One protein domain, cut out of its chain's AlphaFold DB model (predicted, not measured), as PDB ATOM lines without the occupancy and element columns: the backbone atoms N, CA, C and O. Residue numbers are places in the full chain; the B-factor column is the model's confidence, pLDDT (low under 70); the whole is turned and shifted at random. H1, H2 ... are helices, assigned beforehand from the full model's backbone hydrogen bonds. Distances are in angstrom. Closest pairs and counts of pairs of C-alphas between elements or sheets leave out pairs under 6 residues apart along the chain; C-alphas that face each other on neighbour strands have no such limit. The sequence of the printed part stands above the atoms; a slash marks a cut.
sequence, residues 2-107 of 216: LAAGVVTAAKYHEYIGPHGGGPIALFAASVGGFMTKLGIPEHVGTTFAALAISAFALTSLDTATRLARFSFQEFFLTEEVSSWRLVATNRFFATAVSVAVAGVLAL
ATOM      1  N   LEU A   2     -27.069  30.023  27.958       53.66
ATOM      2  CA  LEU A   2     -25.715  30.225  28.521       53.66
ATOM      3  C   LEU A   2     -24.649  29.275  27.940       53.66
ATOM      4  O   LEU A   2     -23.588  29.731  27.533       53.66
ATOM      5  N   ALA A   3     -24.961  27.981  27.800       54.62
ATOM      6  CA  ALA A   3     -24.039  27.015  27.193       54.62
ATOM      7  C   ALA A   3     -23.678  27.352  25.734       54.62
ATOM      8  O   ALA A   3     -22.530  27.214  25.340       54.62
ATOM      9  N   ALA A   4     -24.629  27.878  24.956       57.72
ATOM     10  CA  ALA A   4     -24.392  28.271  23.565       57.72
ATOM     11  C   ALA A   4     -23.548  29.555  23.432       57.72
ATOM     12  O   ALA A   4     -22.925  29.765  22.399       57.72
ATOM     13  N   GLY A   5     -23.537  30.415  24.459       58.91
ATOM     14  CA  GLY A   5     -22.782  31.673  24.461       58.91
ATOM     15  C   GLY A   5     -21.368  31.576  25.045       58.91
ATOM     16  O   GLY A   5     -20.585  32.505  24.871       58.91
ATOM     17  N   VAL A   6     -21.045  30.487  25.751       59.94
ATOM     18  CA  VAL A   6     -19.766  30.321  26.475       59.94
ATOM     19  C   VAL A   6     -18.986  29.088  26.003       59.94
ATOM     20  O   VAL A   6     -17.758  29.085  26.061       59.94
ATOM     21  N   VAL A   7     -19.665  28.050  25.505       65.81
ATOM     22  CA  VAL A   7     -19.038  26.775  25.137       65.81
ATOM     23  C   VAL A   7     -18.924  26.654  23.616       65.81
ATOM     24  O   VAL A   7     -19.913  26.756  22.894       65.81
ATOM     25  N   THR A   8     -17.707  26.420  23.117       71.19
ATOM     26  CA  THR A   8     -17.447  26.136  21.697       71.19
ATOM     27  C   THR A   8     -17.997  24.765  21.294       71.19
ATOM     28  O   THR A   8     -18.074  23.850  22.115       71.19
ATOM     29  N   ALA A   9     -18.331  24.583  20.010       65.38
ATOM     30  CA  ALA A   9     -18.867  23.319  19.490       65.38
ATOM     31  C   ALA A   9     -17.979  22.101  19.827       65.38
ATOM     32  O   ALA A   9     -18.492  21.040  20.169       65.38
ATOM     33  N   ALA A  10     -16.652  22.272  19.832       63.44
ATOM     34  CA  ALA A  10     -15.706  21.225  20.224       63.44
ATOM     35  C   ALA A  10     -15.882  20.772  21.687       63.44
ATOM     36  O   ALA A  10     -15.993  19.576  21.949       63.44
ATOM     37  N   LYS A  11     -16.007  21.716  22.633       69.12
ATOM     38  CA  LYS A  11     -16.257  21.402  24.049       69.12
ATOM     39  C   LYS A  11     -17.644  20.796  24.265       69.12
ATOM     40  O   LYS A  11     -17.807  19.932  25.116       69.12
ATOM     41  N   TYR A  12     -18.649  21.202  23.490       70.81
ATOM     42  CA  TYR A  12     -19.976  20.587  23.558       70.81
ATOM     43  C   TYR A  12     -19.915  19.080  23.266       70.81
ATOM     44  O   TYR A  12     -20.433  18.285  24.045       70.81
ATOM     45  N   HIS A  13     -19.228  18.674  22.195       67.44
ATOM     46  CA  HIS A  13     -19.067  17.257  21.857       67.44
ATOM     47  C   HIS A  13     -18.239  16.478  22.888       67.44
ATOM     48  O   HIS A  13     -18.526  15.308  23.130       67.44
ATOM     49  N   GLU A  14     -17.273  17.125  23.541       74.50
ATOM     50  CA  GLU A  14     -16.478  16.533  24.621       74.50
ATOM     51  C   GLU A  14     -17.326  16.234  25.872       74.50
ATOM     52  O   GLU A  14     -17.258  15.137  26.420       74.50
ATOM     53  N   TYR A  15     -18.197  17.161  26.287       71.81
ATOM     54  CA  TYR A  15     -19.072  16.965  27.453       71.81
ATOM     55  C   TYR A  15     -20.260  16.027  27.199       71.81
ATOM     56  O   TYR A  15     -20.725  15.367  28.129       71.81
ATOM     57  N   ILE A  16     -20.779  15.992  25.969       73.19
ATOM     58  CA  ILE A  16     -21.942  15.173  25.575       73.19
ATOM     59  C   ILE A  16     -21.497  13.766  25.114       73.19
ATOM     60  O   ILE A  16     -22.329  12.876  24.940       73.19
ATOM     61  N   GLY A  17     -20.193  13.550  24.911       71.56
ATOM     62  CA  GLY A  17     -19.633  12.269  24.493       71.56
ATOM     63  C   GLY A  17     -19.724  11.162  25.560       71.56
ATOM     64  O   GLY A  17     -20.035  11.435  26.720       71.56
ATOM     65  N   PRO A  18     -19.394   9.904  25.203       58.84
ATOM     66  CA  PRO A  18     -19.543   8.727  26.074       58.84
ATOM     67  C   PRO A  18     -18.762   8.791  27.398       58.84
ATOM     68  O   PRO A  18     -19.096   8.083  28.344       58.84
ATOM     69  N   HIS A  19     -17.722   9.627  27.457       59.94
ATOM     70  CA  HIS A  19     -16.853   9.828  28.622       59.94
ATOM     71  C   HIS A  19     -16.954  11.246  29.213       59.94
ATOM     72  O   HIS A  19     -16.190  11.594  30.110       59.94
ATOM     73  N   GLY A  20     -17.867  12.076  28.703       64.69
ATOM     74  CA  GLY A  20     -18.079  13.432  29.195       64.69
ATOM     75  C   GLY A  20     -18.897  13.451  30.488       64.69
ATOM     76  O   GLY A  20     -19.675  12.541  30.766       64.69
ATOM     77  N   GLY A  21     -18.777  14.525  31.276       68.75
ATOM     78  CA  GLY A  21     -19.558  14.722  32.511       68.75
ATOM     79  C   GLY A  21     -21.074  14.910  32.301       68.75
ATOM     80  O   GLY A  21     -21.807  15.215  33.244       68.75
ATOM     81  N   GLY A  22     -21.552  14.767  31.063       81.38
ATOM     82  CA  GLY A  22     -22.954  14.837  30.689       81.38
ATOM     83  C   GLY A  22     -23.543  16.253  30.718       81.38
ATOM     84  O   GLY A  22     -22.840  17.246  30.938       81.38
ATOM     85  N   PRO A  23     -24.868  16.370  30.515       79.81
ATOM     86  CA  PRO A  23     -25.555  17.659  30.428       79.81
ATOM     87  C   PRO A  23     -25.417  18.528  31.685       79.81
ATOM     88  O   PRO A  23     -25.365  19.755  31.585       79.81
ATOM     89  N   ILE A  24     -25.336  17.902  32.863       81.44
ATOM     90  CA  ILE A  24     -25.202  18.599  34.149       81.44
ATOM     91  C   ILE A  24     -23.824  19.260  34.250       81.44
ATOM     92  O   ILE A  24     -23.746  20.447  34.564       81.44
ATOM     93  N   ALA A  25     -22.747  18.536  33.928       82.81
ATOM     94  CA  ALA A  25     -21.400  19.102  33.940       82.81
ATOM     95  C   ALA A  25     -21.219  20.176  32.861       82.81
ATOM     96  O   ALA A  25     -20.612  21.208  33.130       82.81
ATOM     97  N   LEU A  26     -21.810  19.988  31.675       83.88
ATOM     98  CA  LEU A  26     -21.806  21.005  30.621       83.88
ATOM     99  C   LEU A  26     -22.456  22.310  31.094       83.88
ATOM    100  O   LEU A  26     -21.917  23.399  30.879       83.88
ATOM    101  N   PHE A  27     -23.622  22.221  31.739       84.50
ATOM    102  CA  PHE A  27     -24.283  23.397  32.294       84.50
ATOM    103  C   PHE A  27     -23.438  24.030  33.398       84.50
ATOM    104  O   PHE A  27     -23.246  25.245  33.394       84.50
ATOM    105  N   ALA A  28     -22.912  23.221  34.319       86.62
ATOM    106  CA  ALA A  28     -22.096  23.699  35.424       86.62
ATOM    107  C   ALA A  28     -20.857  24.458  34.923       86.62
ATOM    108  O   ALA A  28     -20.607  25.571  35.380       86.62
ATOM    109  N   ALA A  29     -20.154  23.920  33.924       83.75
ATOM    110  CA  ALA A  29     -19.014  24.574  33.283       83.75
ATOM    111  C   ALA A  29     -19.413  25.885  32.583       83.75
ATOM    112  O   ALA A  29     -18.700  26.883  32.649       83.75
ATOM    113  N   SER A  30     -20.595  25.916  31.958       83.38
ATOM    114  CA  SER A  30     -21.122  27.129  31.318       83.38
ATOM    115  C   SER A  30     -21.405  28.242  32.333       83.38
ATOM    116  O   SER A  30     -21.146  29.414  32.060       83.38
ATOM    117  N   VAL A  31     -21.932  27.885  33.508       85.06
ATOM    118  CA  VAL A  31     -22.174  28.831  34.606       85.06
ATOM    119  C   VAL A  31     -20.860  29.263  35.253       85.06
ATOM    120  O   VAL A  31     -20.677  30.455  35.482       85.06
ATOM    121  N   GLY A  32     -19.919  28.340  35.468       84.19
ATOM    122  CA  GLY A  32     -18.579  28.647  35.968       84.19
ATOM    123  C   GLY A  32     -17.863  29.693  35.114       84.19
ATOM    124  O   GLY A  32     -17.443  30.723  35.640       84.19
ATOM    125  N   GLY A  33     -17.823  29.489  33.794       83.75
ATOM    126  CA  GLY A  33     -17.211  30.436  32.857       83.75
ATOM    127  C   GLY A  33     -17.926  31.792  32.789       83.75
ATOM    128  O   GLY A  33     -17.290  32.825  32.580       83.75
ATOM    129  N   PHE A  34     -19.244  31.829  33.015       84.25
ATOM    130  CA  PHE A  34     -19.976  33.091  33.156       84.25
ATOM    131  C   PHE A  34     -19.609  33.819  34.457       84.25
ATOM    132  O   PHE A  34     -19.353  35.023  34.440       84.25
ATOM    133  N   MET A  35     -19.527  33.097  35.574       84.31
ATOM    134  CA  MET A  35     -19.195  33.657  36.887       84.31
ATOM    135  C   MET A  35     -17.769  34.220  36.947       84.31
ATOM    136  O   MET A  35     -17.529  35.188  37.667       84.31
ATOM    137  N   THR A  36     -16.853  33.718  36.115       84.25
ATOM    138  CA  THR A  36     -15.516  34.306  35.941       84.25
ATOM    139  C   THR A  36     -15.567  35.741  35.420       84.25
ATOM    140  O   THR A  36     -14.782  36.576  35.862       84.25
ATOM    141  N   LYS A  37     -16.538  36.087  34.563       83.12
ATOM    142  CA  LYS A  37     -16.733  37.478  34.106       83.12
ATOM    143  C   LYS A  37     -17.236  38.414  35.209       83.12
ATOM    144  O   LYS A  37     -17.133  39.626  35.063       83.12
ATOM    145  N   LEU A  38     -17.760  37.857  36.299       83.31
ATOM    146  CA  LEU A  38     -18.216  38.582  37.488       83.31
ATOM    147  C   LEU A  38     -17.150  38.620  38.600       83.31
ATOM    148  O   LEU A  38     -17.434  39.096  39.695       83.31
ATOM    149  N   GLY A  39     -15.935  38.121  38.340       85.19
ATOM    150  CA  GLY A  39     -14.830  38.104  39.303       85.19
ATOM    151  C   GLY A  39     -14.826  36.909  40.265       85.19
ATOM    152  O   GLY A  39     -14.011  36.879  41.184       85.19
ATOM    153  N   ILE A  40     -15.701  35.915  40.071       86.88
ATOM    154  CA  ILE A  40     -15.748  34.701  40.900       86.88
ATOM    155  C   ILE A  40     -14.904  33.594  40.243       86.88
ATOM    156  O   ILE A  40     -15.061  33.352  39.043       86.88
ATOM    157  N   PRO A  41     -14.047  32.870  40.992       88.50
ATOM    158  CA  PRO A  41     -13.274  31.760  40.443       88.50
ATOM    159  C   PRO A  41     -14.157  30.692  39.778       88.50
ATOM    160  O   PRO A  41     -15.143  30.235  40.362       88.50
ATOM    161  N   GLU A  42     -13.768  30.248  38.580       82.62
ATOM    162  CA  GLU A  42     -14.514  29.274  37.761       82.62
ATOM    163  C   GLU A  42     -14.839  27.980  38.525       82.62
ATOM    164  O   GLU A  42     -15.948  27.450  38.422       82.62
ATOM    165  N   HIS A  43     -13.900  27.496  39.342       85.44
ATOM    166  CA  HIS A  43     -14.066  26.282  40.142       85.44
ATOM    167  C   HIS A  43     -15.219  26.391  41.156       85.44
ATOM    168  O   HIS A  43     -16.011  25.457  41.303       85.44
ATOM    169  N   VAL A  44     -15.353  27.546  41.816       86.81
ATOM    170  CA  VAL A  44     -16.428  27.802  42.786       86.81
ATOM    171  C   VAL A  44     -17.772  27.885  42.066       86.81
ATOM    172  O   VAL A  44     -18.731  27.243  42.486       86.81
ATOM    173  N   GLY A  45     -17.830  28.613  40.945       84.62
ATOM    174  CA  GLY A  45     -19.058  28.759  40.159       84.62
ATOM    175  C   GLY A  45     -19.548  27.443  39.552       84.62
ATOM    176  O   GLY A  45     -20.736  27.133  39.615       84.62
ATOM    177  N   THR A  46     -18.626  26.626  39.040       86.19
ATOM    178  CA  THR A  46     -18.934  25.302  38.481       86.19
ATOM    179  C   THR A  46     -19.456  24.357  39.559       86.19
ATOM    180  O   THR A  46     -20.499  23.732  39.379       86.19
ATOM    181  N   THR A  47     -18.774  24.282  40.706       87.44
ATOM    182  CA  THR A  47     -19.179  23.400  41.812       87.44
ATOM    183  C   THR A  47     -20.535  23.815  42.377       87.44
ATOM    184  O   THR A  47     -21.410  22.972  42.563       87.44
ATOM    185  N   PHE A  48     -20.755  25.117  42.575       89.50
ATOM    186  CA  PHE A  48     -22.041  25.645  43.023       89.50
ATOM    187  C   PHE A  48     -23.173  25.304  42.045       89.50
ATOM    188  O   PHE A  48     -24.211  24.794  42.462       89.50
ATOM    189  N   ALA A  49     -22.969  25.519  40.743       88.75
ATOM    190  CA  ALA A  49     -23.969  25.216  39.723       88.75
ATOM    191  C   ALA A  49     -24.277  23.712  39.626       88.75
ATOM    192  O   ALA A  49     -25.445  23.329  39.517       88.75
ATOM    193  N   ALA A  50     -23.253  22.857  39.710       88.75
ATOM    194  CA  ALA A  50     -23.419  21.405  39.717       88.75
ATOM    195  C   ALA A  50     -24.226  20.929  40.936       88.75
ATOM    196  O   ALA A  50     -25.158  20.135  40.786       88.75
ATOM    197  N   LEU A  51     -23.914  21.446  42.129       91.38
ATOM    198  CA  LEU A  51     -24.650  21.140  43.357       91.38
ATOM    199  C   LEU A  51     -26.092  21.648  43.291       91.38
ATOM    200  O   LEU A  51     -27.009  20.906  43.634       91.38
ATOM    201  N   ALA A  52     -26.307  22.869  42.799       91.06
ATOM    202  CA  ALA A  52     -27.635  23.460  42.672       91.06
ATOM    203  C   ALA A  52     -28.540  22.646  41.733       91.06
ATOM    204  O   ALA A  52     -29.673  22.336  42.099       91.06
ATOM    205  N   ILE A  53     -28.043  22.236  40.558       89.69
ATOM    206  CA  ILE A  53     -28.811  21.377  39.641       89.69
ATOM    207  C   ILE A  53     -29.068  20.009  40.249       89.69
ATOM    208  O   ILE A  53     -30.175  19.492  40.127       89.69
ATOM    209  N   SER A  54     -28.067  19.413  40.893       89.50
ATOM    210  CA  SER A  54     -28.216  18.086  41.491       89.50
ATOM    211  C   SER A  54     -29.252  18.105  42.620       89.50
ATOM    212  O   SER A  54     -30.122  17.238  42.672       89.50
ATOM    213  N   ALA A  55     -29.230  19.132  43.473       91.44
ATOM    214  CA  ALA A  55     -30.218  19.336  44.531       91.44
ATOM    215  C   ALA A  55     -31.622  19.624  43.973       91.44
ATOM    216  O   ALA A  55     -32.613  19.088  44.475       91.44
ATOM    217  N   PHE A  56     -31.715  20.422  42.905       90.69
ATOM    218  CA  PHE A  56     -32.970  20.660  42.194       90.69
ATOM    219  C   PHE A  56     -33.540  19.356  41.624       90.69
ATOM    220  O   PHE A  56     -34.697  19.028  41.881       90.69
ATOM    221  N   ALA A  57     -32.713  18.569  40.930       90.25
ATOM    222  CA  ALA A  57     -33.106  17.287  40.359       90.25
ATOM    223  C   ALA A  57     -33.567  16.296  41.438       90.25
ATOM    224  O   ALA A  57     -34.589  15.638  41.256       90.25
ATOM    225  N   LEU A  58     -32.872  16.234  42.580       90.12
ATOM    226  CA  LEU A  58     -33.266  15.404  43.721       90.12
ATOM    227  C   LEU A  58     -34.626  15.835  44.283       90.12
ATOM    228  O   LEU A  58     -35.491  14.993  44.507       90.12
ATOM    229  N   THR A  59     -34.856  17.138  44.439       93.56
ATOM    230  CA  THR A  59     -36.134  17.675  44.939       93.56
ATOM    231  C   THR A  59     -37.290  17.382  43.977       93.56
ATOM    232  O   THR A  59     -38.380  16.979  44.397       93.56
ATOM    233  N   SER A  60     -37.064  17.539  42.669       91.06
ATOM    234  CA  SER A  60     -38.045  17.169  41.644       91.06
ATOM    235  C   SER A  60     -38.311  15.665  41.628       91.06
ATOM    236  O   SER A  60     -39.465  15.267  41.503       91.06
ATOM    237  N   LEU A  61     -37.280  14.832  41.797       89.69
ATOM    238  CA  LEU A  61     -37.422  13.379  41.864       89.69
ATOM    239  C   LEU A  61     -38.211  12.940  43.105       89.69
ATOM    240  O   LEU A  61     -39.122  12.124  42.979       89.69
ATOM    241  N   ASP A  62     -37.933  13.503  44.283       89.56
ATOM    242  CA  ASP A  62     -38.720  13.239  45.499       89.56
ATOM    243  C   ASP A  62     -40.199  13.588  45.281       89.56
ATOM    244  O   ASP A  62     -41.094  12.767  45.491       89.56
ATOM    245  N   THR A  63     -40.461  14.775  44.734       90.75
ATOM    246  CA  THR A  63     -41.832  15.212  44.445       90.75
ATOM    247  C   THR A  63     -42.508  14.293  43.420       90.75
ATOM    248  O   THR A  63     -43.656  13.891  43.612       90.75
ATOM    249  N   ALA A  64     -41.796  13.897  42.363       88.75
ATOM    250  CA  ALA A  64     -42.310  13.005  41.327       88.75
ATOM    251  C   ALA A  64     -42.620  11.602  41.867       88.75
ATOM    252  O   ALA A  64     -43.682  11.060  41.572       88.75
ATOM    253  N   THR A  65     -41.747  11.020  42.696       88.94
ATOM    254  CA  THR A  65     -41.989   9.698  43.304       88.94
ATOM    255  C   THR A  65     -43.180   9.719  44.260       88.94
ATOM    256  O   THR A  65     -43.979   8.780  44.274       88.94
ATOM    257  N   ARG A  66     -43.373  10.815  45.003       86.75
ATOM    258  CA  ARG A  66     -44.568  11.016  45.832       86.75
ATOM    259  C   ARG A  66     -45.840  11.091  44.996       86.75
ATOM    260  O   ARG A  66     -46.803  10.406  45.333       86.75
ATOM    261  N   LEU A  67     -45.844  11.882  43.924       88.44
ATOM    262  CA  LEU A  67     -46.989  11.985  43.014       88.44
ATOM    263  C   LEU A  67     -47.290  10.646  42.338       88.44
ATOM    264  O   LEU A  67     -48.438  10.222  42.338       88.44
ATOM    265  N   ALA A  68     -46.266   9.931  41.868       85.94
ATOM    266  CA  ALA A  68     -46.422   8.606  41.276       85.94
ATOM    267  C   ALA A  68     -47.045   7.606  42.259       85.94
ATOM    268  O   ALA A  68     -47.903   6.812  41.875       85.94
ATOM    269  N   ARG A  69     -46.662   7.660  43.543       84.50
ATOM    270  CA  ARG A  69     -47.324   6.873  44.590       84.50
ATOM    271  C   ARG A  69     -48.791   7.271  44.739       84.50
ATOM    272  O   ARG A  69     -49.625   6.377  44.816       84.50
ATOM    273  N   PHE A  70     -49.109   8.564  44.807       85.44
ATOM    274  CA  PHE A  70     -50.496   9.014  44.958       85.44
ATOM    275  C   PHE A  70     -51.365   8.583  43.772       85.44
ATOM    276  O   PHE A  70     -52.416   7.992  43.997       85.44
ATOM    277  N   SER A  71     -50.888   8.755  42.538       85.31
ATOM    278  CA  SER A  71     -51.591   8.297  41.333       85.31
ATOM    279  C   SER A  71     -51.777   6.780  41.306       85.31
ATOM    280  O   SER A  71     -52.845   6.302  40.940       85.31
ATOM    281  N   PHE A  72     -50.767   6.009  41.725       82.50
ATOM    282  CA  PHE A  72     -50.888   4.553  41.831       82.50
ATOM    283  C   PHE A  72     -51.930   4.163  42.882       82.50
ATOM    284  O   PHE A  72     -52.816   3.364  42.606       82.50
ATOM    285  N   GLN A  73     -51.866   4.751  44.079       81.50
ATOM    286  CA  GLN A  73     -52.832   4.476  45.142       81.50
ATOM    287  C   GLN A  73     -54.262   4.798  44.695       81.50
ATOM    288  O   GLN A  73     -55.144   3.973  44.903       81.50
ATOM    289  N   GLU A  74     -54.476   5.943  44.047       80.44
ATOM    290  CA  GLU A  74     -55.784   6.361  43.532       80.44
ATOM    291  C   GLU A  74     -56.317   5.416  42.450       80.44
ATOM    292  O   GLU A  74     -57.490   5.062  42.473       80.44
ATOM    293  N   PHE A  75     -55.453   4.911  41.564       76.44
ATOM    294  CA  PHE A  75     -55.857   3.948  40.537       76.44
ATOM    295  C   PHE A  75     -56.380   2.619  41.118       76.44
ATOM    296  O   PHE A  75     -57.252   1.986  40.527       76.44
ATOM    297  N   PHE A  76     -55.867   2.188  42.279       70.88
ATOM    298  CA  PHE A  76     -56.272   0.935  42.940       70.88
ATOM    299  C   PHE A  76     -57.272   1.121  44.094       70.88
ATOM    300  O   PHE A  76     -57.809   0.130  44.598       70.88
ATOM    301  N   LEU A  77     -57.552   2.361  44.504       68.19
ATOM    302  CA  LEU A  77     -58.595   2.708  45.469       68.19
ATOM    303  C   LEU A  77     -59.953   2.736  44.749       68.19
ATOM    304  O   LEU A  77     -60.310   3.706  44.094       68.19
ATOM    305  N   THR A  78     -60.724   1.653  44.860       60.06
ATOM    306  CA  THR A  78     -62.137   1.595  44.431       60.06
ATOM    307  C   THR A  78     -63.020   1.253  45.634       60.06
ATOM    308  O   THR A  78     -62.510   0.728  46.621       60.06
ATOM    309  N   GLU A  79     -64.328   1.529  45.555       57.28
ATOM    310  CA  GLU A  79     -65.286   1.348  46.668       57.28
ATOM    311  C   GLU A  79     -65.298  -0.076  47.263       57.28
ATOM    312  O   GLU A  79     -65.546  -0.241  48.455       57.28
ATOM    313  N   GLU A  80     -64.947  -1.102  46.479       55.34
ATOM    314  CA  GLU A  80     -64.776  -2.473  46.966       55.34
ATOM    315  C   GLU A  80     -63.316  -2.763  47.368       55.34
ATOM    316  O   GLU A  80     -62.413  -2.934  46.534       55.34
ATOM    317  N   VAL A  81     -63.084  -2.836  48.681       54.50
ATOM    318  CA  VAL A  81     -61.784  -3.130  49.303       54.50
ATOM    319  C   VAL A  81     -61.581  -4.640  49.450       54.50
ATOM    320  O   VAL A  81     -62.085  -5.268  50.378       54.50
ATOM    321  N   SER A  82     -60.802  -5.236  48.545       58.06
ATOM    322  CA  SER A  82     -60.309  -6.613  48.678       58.06
ATOM    323  C   SER A  82     -58.948  -6.666  49.398       58.06
ATOM    324  O   SER A  82     -58.168  -5.709  49.376       58.06
ATOM    325  N   SER A  83     -58.598  -7.817  49.984       60.69
ATOM    326  CA  SER A  83     -57.336  -8.014  50.720       60.69
ATOM    327  C   SER A  83     -56.071  -7.807  49.873       60.69
ATOM    328  O   SER A  83     -55.050  -7.365  50.397       60.69
ATOM    329  N   TRP A  84     -56.124  -8.064  48.560       61.59
ATOM    330  CA  TRP A  84     -54.994  -7.813  47.654       61.59
ATOM    331  C   TRP A  84     -54.809  -6.319  47.348       61.59
ATOM    332  O   TRP A  84     -53.688  -5.866  47.111       61.59
ATOM    333  N   ARG A  85     -55.884  -5.524  47.422       61.22
ATOM    334  CA  ARG A  85     -55.830  -4.071  47.225       61.22
ATOM    335  C   ARG A  85     -55.224  -3.354  48.422       61.22
ATOM    336  O   ARG A  85     -54.486  -2.404  48.219       61.22
ATOM    337  N   LEU A  86     -55.390  -3.869  49.642       59.91
ATOM    338  CA  LEU A  86     -54.689  -3.352  50.829       59.91
ATOM    339  C   LEU A  86     -53.157  -3.454  50.702       59.91
ATOM    340  O   LEU A  86     -52.435  -2.571  51.168       59.91
ATOM    341  N   VAL A  87     -52.659  -4.494  50.025       61.00
ATOM    342  CA  VAL A  87     -51.231  -4.636  49.697       61.00
ATOM    343  C   VAL A  87     -50.827  -3.653  48.593       61.00
ATOM    344  O   VAL A  87     -49.791  -3.001  48.718       61.00
ATOM    345  N   ALA A  88     -51.666  -3.469  47.569       59.97
ATOM    346  CA  ALA A  88     -51.434  -2.497  46.496       59.97
ATOM    347  C   ALA A  88     -51.454  -1.031  46.985       59.97
ATOM    348  O   ALA A  88     -50.693  -0.204  46.488       59.97
ATOM    349  N   THR A  89     -52.265  -0.703  47.995       61.19
ATOM    350  CA  THR A  89     -52.338   0.639  48.595       61.19
ATOM    351  C   THR A  89     -51.235   0.884  49.634       61.19
ATOM    352  O   THR A  89     -51.021   2.027  50.046       61.19
ATOM    353  N   ASN A  90     -50.485  -0.146  50.055       74.00
ATOM    354  CA  ASN A  90     -49.398   0.014  51.022       74.00
ATOM    355  C   ASN A  90     -48.330   0.975  50.478       74.00
ATOM    356  O   ASN A  90     -47.796   0.786  49.385       74.00
ATOM    357  N   ARG A  91     -47.982   1.994  51.278       73.12
ATOM    358  CA  ARG A  91     -47.036   3.054  50.896       73.12
ATOM    359  C   ARG A  91     -45.710   2.520  50.353       73.12
ATOM    360  O   ARG A  91     -45.132   3.144  49.473       73.12
ATOM    361  N   PHE A  92     -45.216   1.405  50.890       75.25
ATOM    362  CA  PHE A  92     -43.913   0.858  50.518       75.25
ATOM    363  C   PHE A  92     -43.995   0.067  49.215       75.25
ATOM    364  O   PHE A  92     -43.121   0.211  48.366       75.25
ATOM    365  N   PHE A  93     -45.071  -0.700  49.028       77.31
ATOM    366  CA  PHE A  93     -45.300  -1.466  47.807       77.31
ATOM    367  C   PHE A  93     -45.602  -0.545  46.620       77.31
ATOM    368  O   PHE A  93     -44.960  -0.661  45.580       77.31
ATOM    369  N   ALA A  94     -46.493   0.436  46.801       77.56
ATOM    370  CA  ALA A  94     -46.830   1.412  45.770       77.56
ATOM    371  C   ALA A  94     -45.601   2.220  45.315       77.56
ATOM    372  O   ALA A  94     -45.370   2.366  44.118       77.56
ATOM    373  N   THR A  95     -44.762   2.693  46.246       80.31
ATOM    374  CA  THR A  95     -43.512   3.376  45.875       80.31
ATOM    375  C   THR A  95     -42.537   2.432  45.178       80.31
ATOM    376  O   THR A  95     -41.966   2.815  44.162       80.31
ATOM    377  N   ALA A  96     -42.341   1.213  45.688       83.44
ATOM    378  CA  ALA A  96     -41.401   0.260  45.102       83.44
ATOM    379  C   ALA A  96     -41.780  -0.098  43.661       83.44
ATOM    380  O   ALA A  96     -40.918  -0.074  42.789       83.44
ATOM    381  N   VAL A  97     -43.062  -0.355  43.392       82.81
ATOM    382  CA  VAL A  97     -43.556  -0.651  42.041       82.81
ATOM    383  C   VAL A  97     -43.414   0.565  41.128       82.81
ATOM    384  O   VAL A  97     -42.830   0.444  40.053       82.81
ATOM    385  N   SER A  98     -43.873   1.746  41.555       82.44
ATOM    386  CA  SER A  98     -43.785   2.962  40.735       82.44
ATOM    387  C   SER A  98     -42.339   3.336  40.397       82.44
ATOM    388  O   SER A  98     -42.039   3.679  39.253       82.44
ATOM    389  N   VAL A  99     -41.419   3.223  41.360       86.19
ATOM    390  CA  VAL A  99     -39.987   3.479  41.144       86.19
ATOM    391  C   VAL A  99     -39.345   2.379  40.301       86.19
ATOM    392  O   VAL A  99     -38.534   2.698  39.439       86.19
ATOM    393  N   ALA A 100     -39.713   1.109  40.485       85.06
ATOM    394  CA  ALA A 100     -39.188   0.012  39.673       85.06
ATOM    395  C   ALA A 100     -39.587   0.162  38.199       85.06
ATOM    396  O   ALA A 100     -38.734   0.039  37.324       85.06
ATOM    397  N   VAL A 101     -40.847   0.501  37.915       82.19
ATOM    398  CA  VAL A 101     -41.321   0.763  36.546       82.19
ATOM    399  C   VAL A 101     -40.584   1.957  35.936       82.19
ATOM    400  O   VAL A 101     -40.088   1.863  34.811       82.19
ATOM    401  N   ALA A 102     -40.445   3.056  36.685       82.31
ATOM    402  CA  ALA A 102     -39.682   4.219  36.237       82.31
ATOM    403  C   ALA A 102     -38.197   3.885  35.999       82.31
ATOM    404  O   ALA A 102     -37.612   4.338  35.018       82.31
ATOM    405  N   GLY A 103     -37.599   3.058  36.859       82.94
ATOM    406  CA  GLY A 103     -36.216   2.605  36.762       82.94
ATOM    407  C   GLY A 103     -35.973   1.715  35.547       82.94
ATOM    408  O   GLY A 103     -35.028   1.955  34.803       82.94
ATOM    409  N   VAL A 104     -36.852   0.745  35.282       82.06
ATOM    410  CA  VAL A 104     -36.789  -0.093  34.071       82.06
ATOM    411  C   VAL A 104     -36.865   0.773  32.817       82.06
ATOM    412  O   VAL A 104     -36.071   0.602  31.894       82.06
ATOM    413  N   LEU A 105     -37.770   1.753  32.798       78.56
ATOM    414  CA  LEU A 105     -37.908   2.668  31.672       78.56
ATOM    415  C   LEU A 105     -36.671   3.568  31.502       78.56
ATOM    416  O   LEU A 105     -36.201   3.747  30.380       78.56
ATOM    417  N   ALA A 106     -36.097   4.077  32.594       80.06
ATOM    418  CA  ALA A 106     -34.867   4.866  32.560       80.06
ATOM    419  C   ALA A 106     -33.668   4.051  32.041       80.06
ATOM    420  O   ALA A 106     -32.933   4.519  31.172       80.06
ATOM    421  N   LEU A 107     -33.507   2.813  32.519       78.62
ATOM    422  CA  LEU A 107     -32.422   1.911  32.122       78.62
ATOM    423  C   LEU A 107     -32.581   1.374  30.694       78.62
ATOM    424  O   LEU A 107     -31.585   1.067  30.048       78.62
TER     425      LEU A 107
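This is residues 2 to 107 of the 216 residues of the protein "Carbon starvation protein A" of Bacteroidetes bacterium (UniProt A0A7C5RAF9). One long helix, H4, makes the spine, with H1, H2 and H3 clustered at its first end and H5 and H6 at its other end. H3 and H4 form a helical hairpin, H6 slants away from H4, and residues 55 to 63 of H4 stand free between the two groups. The printed part has 106 residues, with six named helices, H1 to H6 in order along the chain, and no named strand; the class is all helix. It is extended, a rod spanning 64 by 28 by 18 A, with a radius of gyration of the C-alphas of 20.8 A.

H1, residues 2 to 6, begins with C-alpha 2 at (-25.715, 30.225, 28.521). H2 is residues 9 to 16 and H3 residues 22 to 36, 21.5 A long. H4, residues 42 to 76, runs 50.7 A from C-alpha 42 at (-14.514, 29.274, 37.761). H5 is residues 83 to 88. H6, residues 91 to 107, is 23.8 A long and ends with C-alpha 107 at (-32.422, 1.911, 32.122).

H3 touches H1, the closest C-alphas being those of Ala 3 and Ser 30, 5.1 A apart. With residues 22 to 26 alone it touches H2, closest at C-alphas 16 and 22, 5.2 A, a steep tilt of 50 degrees, opposite ways. H4 touches H3 with residues 42 to 54 alone, closest at C-alphas 32 and 46, 4.2 A, a steep tilt of 41 degrees. With residues 65 to 73 alone it touches H6, closest at C-alphas 69 and 95, 5.3 A, a steep tilt of 57 degrees. H4 and H5, also a helical hairpin, only just touch, with 3 pairs of C-alphas within 8 A, the closest Phe 76 and Arg 85 at 6.6 A. H3 and H6 are apart. Each O i to N i+4 pair is within hydrogen-bond range in H1, H2, H3, H4 and H6, and 1 of 2 in H5.

The C-alphas farthest apart, of Gly 39 and Glu 80, are 64.8 A apart. The printed part has no cut and no long link. Mean pLDDT of the printed part is 77.8; 27 residues are under 70, among them 2 to 7 and 77 to 89.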